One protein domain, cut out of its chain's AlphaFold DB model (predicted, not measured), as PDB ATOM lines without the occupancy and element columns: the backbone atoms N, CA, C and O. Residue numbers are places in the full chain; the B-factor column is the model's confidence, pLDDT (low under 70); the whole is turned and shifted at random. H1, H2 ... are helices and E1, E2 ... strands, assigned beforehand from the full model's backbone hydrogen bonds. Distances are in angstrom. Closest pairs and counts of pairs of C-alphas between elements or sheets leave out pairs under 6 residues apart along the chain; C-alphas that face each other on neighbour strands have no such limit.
ATOM      1  N   VAL A   5     115.657 140.524  78.957       45.53
ATOM      2  CA  VAL A   5     114.317 140.894  78.490       45.53
ATOM      3  C   VAL A   5     114.457 141.434  77.068       45.53
ATOM      4  O   VAL A   5     115.079 142.476  76.863       45.53
ATOM      5  N   ALA A   6     113.896 140.728  76.090       46.78
ATOM      6  CA  ALA A   6     113.796 141.191  74.708       46.78
ATOM      7  C   ALA A   6     112.328 141.473  74.361       46.78
ATOM      8  O   ALA A   6     111.413 140.964  75.013       46.78
ATOM      9  N   ALA A   7     112.089 142.301  73.341       43.31
ATOM     10  CA  ALA A   7     110.743 142.618  72.872       43.31
ATOM     11  C   ALA A   7     109.989 141.324  72.505       43.31
ATOM     12  O   ALA A   7     110.249 140.722  71.467       43.31
ATOM     13  N   GLY A   8     109.077 140.890  73.381       60.25
ATOM     14  CA  GLY A   8     108.232 139.712  73.175       60.25
ATOM     15  C   GLY A   8     108.504 138.492  74.065       60.25
ATOM     16  O   GLY A   8     107.768 137.519  73.916       60.25
ATOM     17  N   GLY A   9     109.478 138.502  74.991       79.25
ATOM     18  CA  GLY A   9     109.660 137.396  75.947       79.25
ATOM     19  C   GLY A   9     110.973 137.397  76.743       79.25
ATOM     20  O   GLY A   9     111.760 138.341  76.695       79.25
ATOM     21  N   PHE A  10     111.194 136.311  77.485       87.56
ATOM     22  CA  PHE A  10     112.392 136.054  78.290       87.56
ATOM     23  C   PHE A  10     113.307 135.088  77.545       87.56
ATOM     24  O   PHE A  10     112.884 133.977  77.232       87.56
ATOM     25  N   THR A  11     114.537 135.498  77.239       91.31
ATOM     26  CA  THR A  11     115.489 134.653  76.502       91.31
ATOM     27  C   THR A  11     116.402 133.893  77.454       91.31
ATOM     28  O   THR A  11     116.881 134.456  78.440       91.31
ATOM     29  N   PHE A  12     116.654 132.630  77.121       93.50
ATOM     30  CA  PHE A  12     117.467 131.691  77.884       93.50
ATOM     31  C   PHE A  12     118.474 130.991  76.978       93.50
ATOM     32  O   PHE A  12     118.268 130.880  75.766       93.50
ATOM     33  N   ASP A  13     119.550 130.505  77.590       94.44
ATOM     34  CA  ASP A  13     120.614 129.768  76.929       94.44
ATOM     35  C   ASP A  13     121.042 128.533  77.737       94.44
ATOM     36  O   ASP A  13     121.005 128.530  78.972       94.44
ATOM     37  N   LYS A  14     121.463 127.476  77.036       94.56
ATOM     38  CA  LYS A  14     122.091 126.290  77.633       94.56
ATOM     39  C   LYS A  14     123.154 125.720  76.711       94.56
ATOM     40  O   LYS A  14     122.904 125.462  75.535       94.56
ATOM     41  N   ILE A  15     124.333 125.468  77.268       94.75
ATOM     42  CA  ILE A  15     125.372 124.695  76.591       94.75
ATOM     43  C   ILE A  15     124.993 123.217  76.684       94.75
ATOM     44  O   ILE A  15     124.779 122.698  77.778       94.75
ATOM     45  N   SER A  16     124.916 122.555  75.535       94.38
ATOM     46  CA  SER A  16     124.646 121.123  75.418       94.38
ATOM     47  C   SER A  16     125.480 120.536  74.270       94.38
ATOM     48  O   SER A  16     126.431 121.156  73.781       94.38
ATOM     49  N   VAL A  17     125.152 119.322  73.836       89.38
ATOM     50  CA  VAL A  17     125.795 118.665  72.699       89.38
ATOM     51  C   VAL A  17     125.695 119.564  71.461       89.38
ATOM     52  O   VAL A  17     124.619 120.046  71.102       89.38
ATOM     53  N   GLY A  18     126.839 119.798  70.816       86.06
ATOM     54  CA  GLY A  18     126.951 120.611  69.601       86.06
ATOM     55  C   GLY A  18     127.123 122.117  69.824       86.06
ATOM     56  O   GLY A  18     127.434 122.809  68.860       86.06
ATOM     57  N   GLY A  19     126.973 122.634  71.050       93.19
ATOM     58  CA  GLY A  19     127.187 124.050  71.379       93.19
ATOM     59  C   GLY A  19     126.064 124.671  72.215       93.19
ATOM     60  O   GLY A  19     125.345 123.978  72.936       93.19
ATOM     61  N   THR A  20     125.917 125.993  72.126       94.44
ATOM     62  CA  THR A  20     124.897 126.744  72.871       94.44
ATOM     63  C   THR A  20     123.554 126.745  72.150       94.44
ATOM     64  O   THR A  20     123.456 127.124  70.983       94.44
ATOM     65  N   TRP A  21     122.515 126.355  72.876       95.06
ATOM     66  CA  TRP A  21     121.120 126.445  72.471       95.06
ATOM     67  C   TRP A  21     120.479 127.677  73.093       95.06
ATOM     68  O   TRP A  21     120.756 127.986  74.250       95.06
ATOM     69  N   TYR A  22     119.592 128.335  72.350       94.50
ATOM     70  CA  TYR A  22     118.828 129.494  72.812       94.50
ATOM     71  C   TYR A  22     117.335 129.270  72.606       94.50
ATOM     72  O   TYR A  22     116.925 128.633  71.635       94.50
ATOM     73  N   TRP A  23     116.513 129.815  73.493       94.38
ATOM     74  CA  TRP A  23     115.060 129.862  73.326       94.38
ATOM     75  C   TRP A  23     114.479 131.072  74.042       94.38
ATOM     76  O   TRP A  23     115.116 131.676  74.905       94.38
ATOM     77  N   THR A  24     113.244 131.412  73.698       92.88
ATOM     78  CA  THR A  24     112.479 132.460  74.365       92.88
ATOM     79  C   THR A  24     111.247 131.849  75.010       92.88
ATOM     80  O   THR A  24     110.541 131.068  74.382       92.88
ATOM     81  N   VAL A  25     110.944 132.215  76.252       92.62
ATOM     82  CA  VAL A  25     109.645 131.926  76.868       92.62
ATOM     83  C   VAL A  25     108.798 133.190  76.836       92.62
ATOM     84  O   VAL A  25     109.201 134.245  77.331       92.62
ATOM     85  N   ARG A  26     107.611 133.093  76.240       89.44
ATOM     86  CA  ARG A  26     106.628 134.175  76.184       89.44
ATOM     87  C   ARG A  26     105.594 133.966  77.278       89.44
ATOM     88  O   ARG A  26     105.032 132.879  77.377       89.44
ATOM     89  N   ALA A  27     105.343 135.007  78.065       87.38
ATOM     90  CA  ALA A  27     104.286 135.044  79.066       87.38
ATOM     91  C   ALA A  27     103.153 135.928  78.525       87.38
ATOM     92  O   ALA A  27     103.328 137.134  78.354       87.38
ATOM     93  N   THR A  28     102.020 135.330  78.163       83.69
ATOM     94  CA  THR A  28     100.882 136.042  77.562       83.69
ATOM     95  C   THR A  28      99.689 136.006  78.495       83.69
ATOM     96  O   THR A  28      99.270 134.945  78.950       83.69
ATOM     97  N   ASN A  29      99.122 137.176  78.768       76.00
ATOM     98  CA  ASN A  29      97.936 137.290  79.602       76.00
ATOM     99  C   ASN A  29      96.714 136.840  78.800       76.00
ATOM    100  O   ASN A  29      96.391 137.436  77.771       76.00
ATOM    101  N   VAL A  30      96.027 135.806  79.274       69.88
ATOM    102  CA  VAL A  30      94.733 135.403  78.722       69.88
ATOM    103  C   VAL A  30      93.654 136.104  79.538       69.88
ATOM    104  O   VAL A  30      93.637 136.012  80.770       69.88
ATOM    105  N   GLN A  31      92.764 136.841  78.870       60.69
ATOM    106  CA  GLN A  31      91.673 137.533  79.554       60.69
ATOM    107  C   GLN A  31      90.869 136.546  80.419       60.69
ATOM    108  O   GLN A  31      90.493 135.471  79.958       60.69
ATOM    109  N   ASN A  32      90.592 136.941  81.665       55.75
ATOM    110  CA  ASN A  32      89.728 136.234  82.621       55.75
ATOM    111  C   ASN A  32      90.218 134.870  83.139       55.75
ATOM    112  O   ASN A  32      89.407 134.110  83.665       55.75
ATOM    113  N   SER A  33      91.506 134.532  83.020       65.00
ATOM    114  CA  SER A  33      91.999 133.240  83.520       65.00
ATOM    115  C   SER A  33      93.389 133.337  84.153       65.00
ATOM    116  O   SER A  33      93.518 133.587  85.356       65.00
ATOM    117  N   SER A  34      94.445 133.171  83.359       69.62
ATOM    118  CA  SER A  34      95.822 133.073  83.835       69.62
ATOM    119  C   SER A  34      96.818 133.573  82.791       69.62
ATOM    120  O   SER A  34      96.464 133.942  81.667       69.62
ATOM    121  N   GLN A  35      98.091 133.587  83.178       83.44
ATOM    122  CA  GLN A  35      99.192 133.801  82.254       83.44
ATOM    123  C   GLN A  35      99.539 132.467  81.571       83.44
ATOM    124  O   GLN A  35      99.707 131.442  82.234       83.44
ATOM    125  N   LEU A  36      99.594 132.468  80.240       85.56
ATOM    126  CA  LEU A  36     100.049 131.347  79.420       85.56
ATOM    127  C   LEU A  36     101.552 131.486  79.174       85.56
ATOM    128  O   LEU A  36     102.012 132.563  78.799       85.56
ATOM    129  N   TYR A  37     102.292 130.390  79.332       88.69
ATOM    130  CA  TYR A  37     103.733 130.342  79.092       88.69
ATOM    131  C   TYR A  37     104.023 129.438  77.899       88.69
ATOM    132  O   TYR A  37     103.607 128.280  77.879       88.69
ATOM    133  N   GLN A  38     104.735 129.965  76.907       91.69
ATOM    134  CA  GLN A  38     105.067 129.240  75.685       91.69
ATOM    135  C   GLN A  38     106.554 129.369  75.369       91.69
ATOM    136  O   GLN A  38     107.074 130.479  75.284       91.69
ATOM    137  N   VAL A  39     107.220 128.236  75.138       92.75
ATOM    138  CA  VAL A  39     108.569 128.208  74.556       92.75
ATOM    139  C   VAL A  39     108.465 128.490  73.058       92.75
ATOM    140  O   VAL A  39     107.660 127.886  72.351       92.75
ATOM    141  N   ALA A  40     109.284 129.418  72.583       91.00
ATOM    142  CA  ALA A  40     109.335 129.906  71.217       91.00
ATOM    143  C   ALA A  40     110.790 130.171  70.796       91.00
ATOM    144  O   ALA A  40     111.714 130.127  71.609       91.00
ATOM    145  N   ASP A  41     110.977 130.460  69.506       91.06
ATOM    146  CA  ASP A  41     112.232 130.983  68.948       91.06
ATOM    147  C   ASP A  41     113.477 130.115  69.247       91.06
ATOM    148  O   ASP A  41     114.581 130.618  69.462       91.06
ATOM    149  N   ILE A  42     113.301 128.788  69.234       92.56
ATOM    150  CA  ILE A  42     114.370 127.823  69.522       92.56
ATOM    151  C   ILE A  42     115.465 127.907  68.447       92.56
ATOM    152  O   ILE A  42     115.220 127.711  67.250       92.56
ATOM    153  N   THR A  43     116.693 128.168  68.885       94.06
ATOM    154  CA  THR A  43     117.887 128.282  68.044       94.06
ATOM    155  C   THR A  43     118.934 127.279  68.506       94.06
ATOM    156  O   THR A  43     119.343 127.278  69.666       94.06
ATOM    157  N   SER A  44     119.350 126.413  67.586       93.38
ATOM    158  CA  SER A  44     120.431 125.454  67.792       93.38
ATOM    159  C   SER A  44     121.799 126.109  67.536       93.38
ATOM    160  O   SER A  44     121.859 127.173  66.910       93.38
ATOM    161  N   PRO A  45     122.907 125.440  67.895       92.25
ATOM    162  CA  PRO A  45     124.258 125.879  67.541       92.25
ATOM    163  C   PRO A  45     124.491 126.041  66.030       92.25
ATOM    164  O   PRO A  45     125.404 126.749  65.615       92.25
ATOM    165  N   PHE A  46     123.660 125.398  65.204       90.88
ATOM    166  CA  PHE A  46     123.760 125.400  63.744       90.88
ATOM    167  C   PHE A  46     122.769 126.360  63.069       90.88
ATOM    168  O   PHE A  46     122.742 126.456  61.845       90.88
ATOM    169  N   GLY A  47     121.946 127.072  63.846       89.00
ATOM    170  CA  GLY A  47     120.925 127.989  63.342       89.00
ATOM    171  C   GLY A  47     119.537 127.733  63.925       89.00
ATOM    172  O   GLY A  47     119.341 126.876  64.791       89.00
ATOM    173  N   LYS A  48     118.550 128.511  63.465       88.44
ATOM    174  CA  LYS A  48     117.154 128.410  63.921       88.44
ATOM    175  C   LYS A  48     116.599 127.023  63.630       88.44
ATOM    176  O   LYS A  48     116.716 126.568  62.499       88.44
ATOM    177  N   LEU A  49     115.918 126.412  64.600       85.75
ATOM    178  CA  LEU A  49     115.384 125.054  64.453       85.75
ATOM    179  C   LEU A  49     114.404 124.921  63.271       85.75
ATOM    180  O   LEU A  49     114.331 123.880  62.643       85.75
ATOM    181  N   ALA A  50     113.710 126.001  62.897       82.75
ATOM    182  CA  ALA A  50     112.851 126.031  61.708       82.75
ATOM    183  C   ALA A  50     113.608 125.897  60.366       82.75
ATOM    184  O   ALA A  50     112.976 125.708  59.332       82.75
ATOM    185  N   ALA A  51     114.933 126.054  60.366       81.94
ATOM    186  CA  ALA A  51     115.790 126.012  59.183       81.94
ATOM    187  C   ALA A  51     116.792 124.845  59.204       81.94
ATOM    188  O   ALA A  51     117.521 124.669  58.229       81.94
ATOM    189  N   VAL A  52     116.862 124.077  60.298       82.50
ATOM    190  CA  VAL A  52     117.799 122.957  60.452       82.50
ATOM    191  C   VAL A  52     117.106 121.755  61.094       82.50
ATOM    192  O   VAL A  52     116.544 121.864  62.181       82.50
ATOM    193  N   ASP A  53     117.191 120.591  60.450       81.00
ATOM    194  CA  ASP A  53     116.632 119.333  60.963       81.00
ATOM    195  C   ASP A  53     117.603 118.672  61.955       81.00
ATOM    196  O   ASP A  53     118.253 117.667  61.663       81.00
ATOM    197  N   VAL A  54     117.739 119.269  63.141       85.94
ATOM    198  CA  VAL A  54     118.584 118.749  64.228       85.94
ATOM    199  C   VAL A  54     117.703 118.343  65.414       85.94
ATOM    200  O   VAL A  54     116.926 119.170  65.895       85.94
ATOM    201  N   PRO A  55     117.810 117.102  65.932       89.06
ATOM    202  CA  PRO A  55     117.089 116.694  67.136       89.06
ATOM    203  C   PRO A  55     117.449 117.574  68.340       89.06
ATOM    204  O   PRO A  55     118.625 117.855  68.572       89.06
ATOM    205  N   ILE A  56     116.451 117.971  69.133       92.44
ATOM    206  CA  ILE A  56     116.693 118.728  70.370       92.44
ATOM    207  C   ILE A  56     117.234 117.766  71.445       92.44
ATOM    208  O   ILE A  56     116.574 116.763  71.736       92.44
ATOM    209  N   PRO A  57     118.395 118.052  72.064       94.69
ATOM    210  CA  PRO A  57     118.916 117.258  73.171       94.69
ATOM    211  C   PRO A  57     117.940 117.194  74.356       94.69
ATOM    212  O   PRO A  57     117.283 118.180  74.698       94.69
ATOM    213  N   GLY A  58     117.846 116.035  75.015       95.12
ATOM    214  CA  GLY A  58     116.888 115.829  76.110       95.12
ATOM    215  C   GLY A  58     117.111 116.757  77.310       95.12
ATOM    216  O   GLY A  58     116.156 117.230  77.920       95.12
ATOM    217  N   ASP A  59     118.363 117.087  77.617       95.25
ATOM    218  CA  ASP A  59     118.728 118.057  78.651       95.25
ATOM    219  C   ASP A  59     118.302 119.490  78.296       95.25
ATOM    220  O   ASP A  59     117.967 120.258  79.199       95.25
ATOM    221  N   VAL A  60     118.274 119.856  77.010       94.94
ATOM    222  CA  VAL A  60     117.749 121.147  76.533       94.94
ATOM    223  C   VAL A  60     116.231 121.201  76.698       94.94
ATOM    224  O   VAL A  60     115.714 122.192  77.206       94.94
ATOM    225  N   VAL A  61     115.514 120.121  76.365       94.75
ATOM    226  CA  VAL A  61     114.056 120.029  76.579       94.75
ATOM    227  C   VAL A  61     113.699 120.135  78.066       94.75
ATOM    228  O   VAL A  61     112.774 120.863  78.432       94.75
ATOM    229  N   LEU A  62     114.448 119.453  78.939       95.75
ATOM    230  CA  LEU A  62     114.267 119.560  80.390       95.75
ATOM    231  C   LEU A  62     114.511 120.987  80.892       95.75
ATOM    232  O   LEU A  62     113.772 121.475  81.746       95.75
ATOM    233  N   GLU A  63     115.507 121.681  80.337       95.31
ATOM    234  CA  GLU A  63     115.770 123.073  80.703       95.31
ATOM    235  C   GLU A  63     114.652 124.009  80.251       95.31
ATOM    236  O   GLU A  63     114.227 124.870  81.013       95.31
ATOM    237  N   MET A  64     114.116 123.818  79.044       94.94
ATOM    238  CA  MET A  64     112.967 124.590  78.567       94.94
ATOM    239  C   MET A  64     111.782 124.465  79.535       94.94
ATOM    240  O   MET A  64     111.194 125.476  79.920       94.94
ATOM    241  N   ALA A  65     111.480 123.250  80.003       94.31
ATOM    242  CA  ALA A  65     110.446 123.032  81.016       94.31
ATOM    243  C   ALA A  65     110.775 123.729  82.352       94.31
ATOM    244  O   ALA A  65     109.909 124.388  82.930       94.31
ATOM    245  N   SER A  66     112.030 123.654  82.808       94.31
ATOM    246  CA  SER A  66     112.515 124.354  84.010       94.31
ATOM    247  C   SER A  66     112.333 125.874  83.905       94.31
ATOM    248  O   SER A  66     111.820 126.500  84.831       94.31
ATOM    249  N   THR A  67     112.652 126.479  82.754       94.12
ATOM    250  CA  THR A  67     112.499 127.933  82.553       94.12
ATOM    251  C   THR A  67     111.046 128.403  82.591       94.12
ATOM    252  O   THR A  67     110.778 129.505  83.068       94.12
ATOM    253  N   ILE A  68     110.089 127.569  82.164       90.88
ATOM    254  CA  ILE A  68     108.660 127.866  82.349       90.88
ATOM    255  C   ILE A  68     108.324 127.916  83.842       90.88
ATOM    256  O   ILE A  68     107.702 128.880  84.284       90.88
ATOM    257  N   ALA A  69     108.744 126.913  84.616       90.25
ATOM    258  CA  ALA A  69     108.467 126.853  86.051       90.25
ATOM    259  C   ALA A  69     109.099 128.037  86.807       90.25
ATOM    260  O   ALA A  69     108.435 128.674  87.622       90.25
ATOM    261  N   GLN A  70     110.343 128.394  86.473       89.81
ATOM    262  CA  GLN A  70     111.026 129.560  87.043       89.81
ATOM    263  C   GLN A  70     110.275 130.863  86.750       89.81
ATOM    264  O   GLN A  70     110.103 131.691  87.641       89.81
ATOM    265  N   LEU A  71     109.789 131.050  85.519       89.50
ATOM    266  CA  LEU A  71     109.013 132.241  85.170       89.50
ATOM    267  C   LEU A  71     107.629 132.263  85.812       89.50
ATOM    268  O   LEU A  71     107.152 133.340  86.159       89.50
ATOM    269  N   GLN A  72     106.988 131.108  85.986       88.44
ATOM    270  CA  GLN A  72     105.732 131.001  86.730       88.44
ATOM    271  C   GLN A  72     105.902 131.441  88.181       88.44
ATOM    272  O   GLN A  72     105.058 132.167  88.699       88.44
ATOM    273  N   GLU A  73     107.002 131.050  88.820       88.12
ATOM    274  CA  GLU A  73     107.326 131.479  90.179       88.12
ATOM    275  C   GLU A  73     107.689 132.970  90.226       88.12
ATOM    276  O   GLU A  73     107.158 133.719  91.044       88.12
ATOM    277  N   GLN A  74     108.528 133.435  89.296       89.31
ATOM    278  CA  GLN A  74     108.961 134.832  89.228       89.31
ATOM    279  C   GLN A  74     107.803 135.800  88.952       89.31
ATOM    280  O   GLN A  74     107.784 136.907  89.490       89.31
ATOM    281  N   LEU A  75     106.855 135.411  88.097       89.69
ATOM    282  CA  LEU A  75     105.698 136.223  87.706       89.69
ATOM    283  C   LEU A  75     104.425 135.835  88.465       89.69
ATOM    284  O   LEU A  75     103.333 136.266  88.080       89.69
ATOM    285  N   ALA A  76     104.553 135.066  89.549       89.00
ATOM    286  CA  ALA A  76     103.420 134.686  90.371       89.00
ATOM    287  C   ALA A  76     102.696 135.949  90.882       89.00
ATOM    288  O   ALA A  76     103.328 136.849  91.456       89.00
TER     289      ALA A  76
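AT A GLANCE: This is residues 5 to 76 of the 302 residues of an uncharacterized protein of Synergistetes bacterium ADurb.BinA166 (UniProt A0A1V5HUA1). You are looking at a sheet of three long strands, strongly twisted and curled round one helix, H1, which covers one face in two layers. The strands form a meander, each the antiparallel neighbour of the one before, and residues 45 to 57 make a long loop from E3 to the helix. The 72 printed residues hold E1, E2, E3 and H1 in that order along the chain, a mixed class, with the antiparallel sheet running E1, E2, E3. The whole is only just compact, close to loose, with a radius of gyration of the C-alphas of 13.0 A, and only just elongated, spanning 41 by 21 by 19 A.

IN THESE COORDINATES: Find C-alpha 9 at (109.660, 137.396, 75.947); from there E1 runs through residues 9 to 16, 22.1 A. E2, residues 19 to 29, runs 33.1 A, and E3, residues 35 to 44, runs 27.0 A. H1, residues 58 to 74, is 24.4 A long and ends at C-alpha 74, (108.961, 134.832, 89.228).

HOW THE PARTS SIT: Look first at the hairpin of E1 and E2, at 155 degrees, where N 12 and O 23 are 2.9 A apart, within hydrogen-bond range. E2 and E3 form the next hairpin, at 158 degrees, with N 26 and O 38 at 2.8 A, also within range. H1 is on this sheet; its closest C-alphas to E3 are Ile 68 and Tyr 37, 6.4 A apart, and to E1 Val 60 and Lys 14, 6.8 A apart. In H1 every O i to N i+4 pair is within hydrogen-bond range.

THE WHOLE: The two C-alphas farthest apart, Gly 18 and Asn 32, are 42.4 A from each other. The printed part has no cut, and the link from E3 to H1 is long. Confidence is low, with pLDDT under 70, at residues 5 to 8 and 30 to 34.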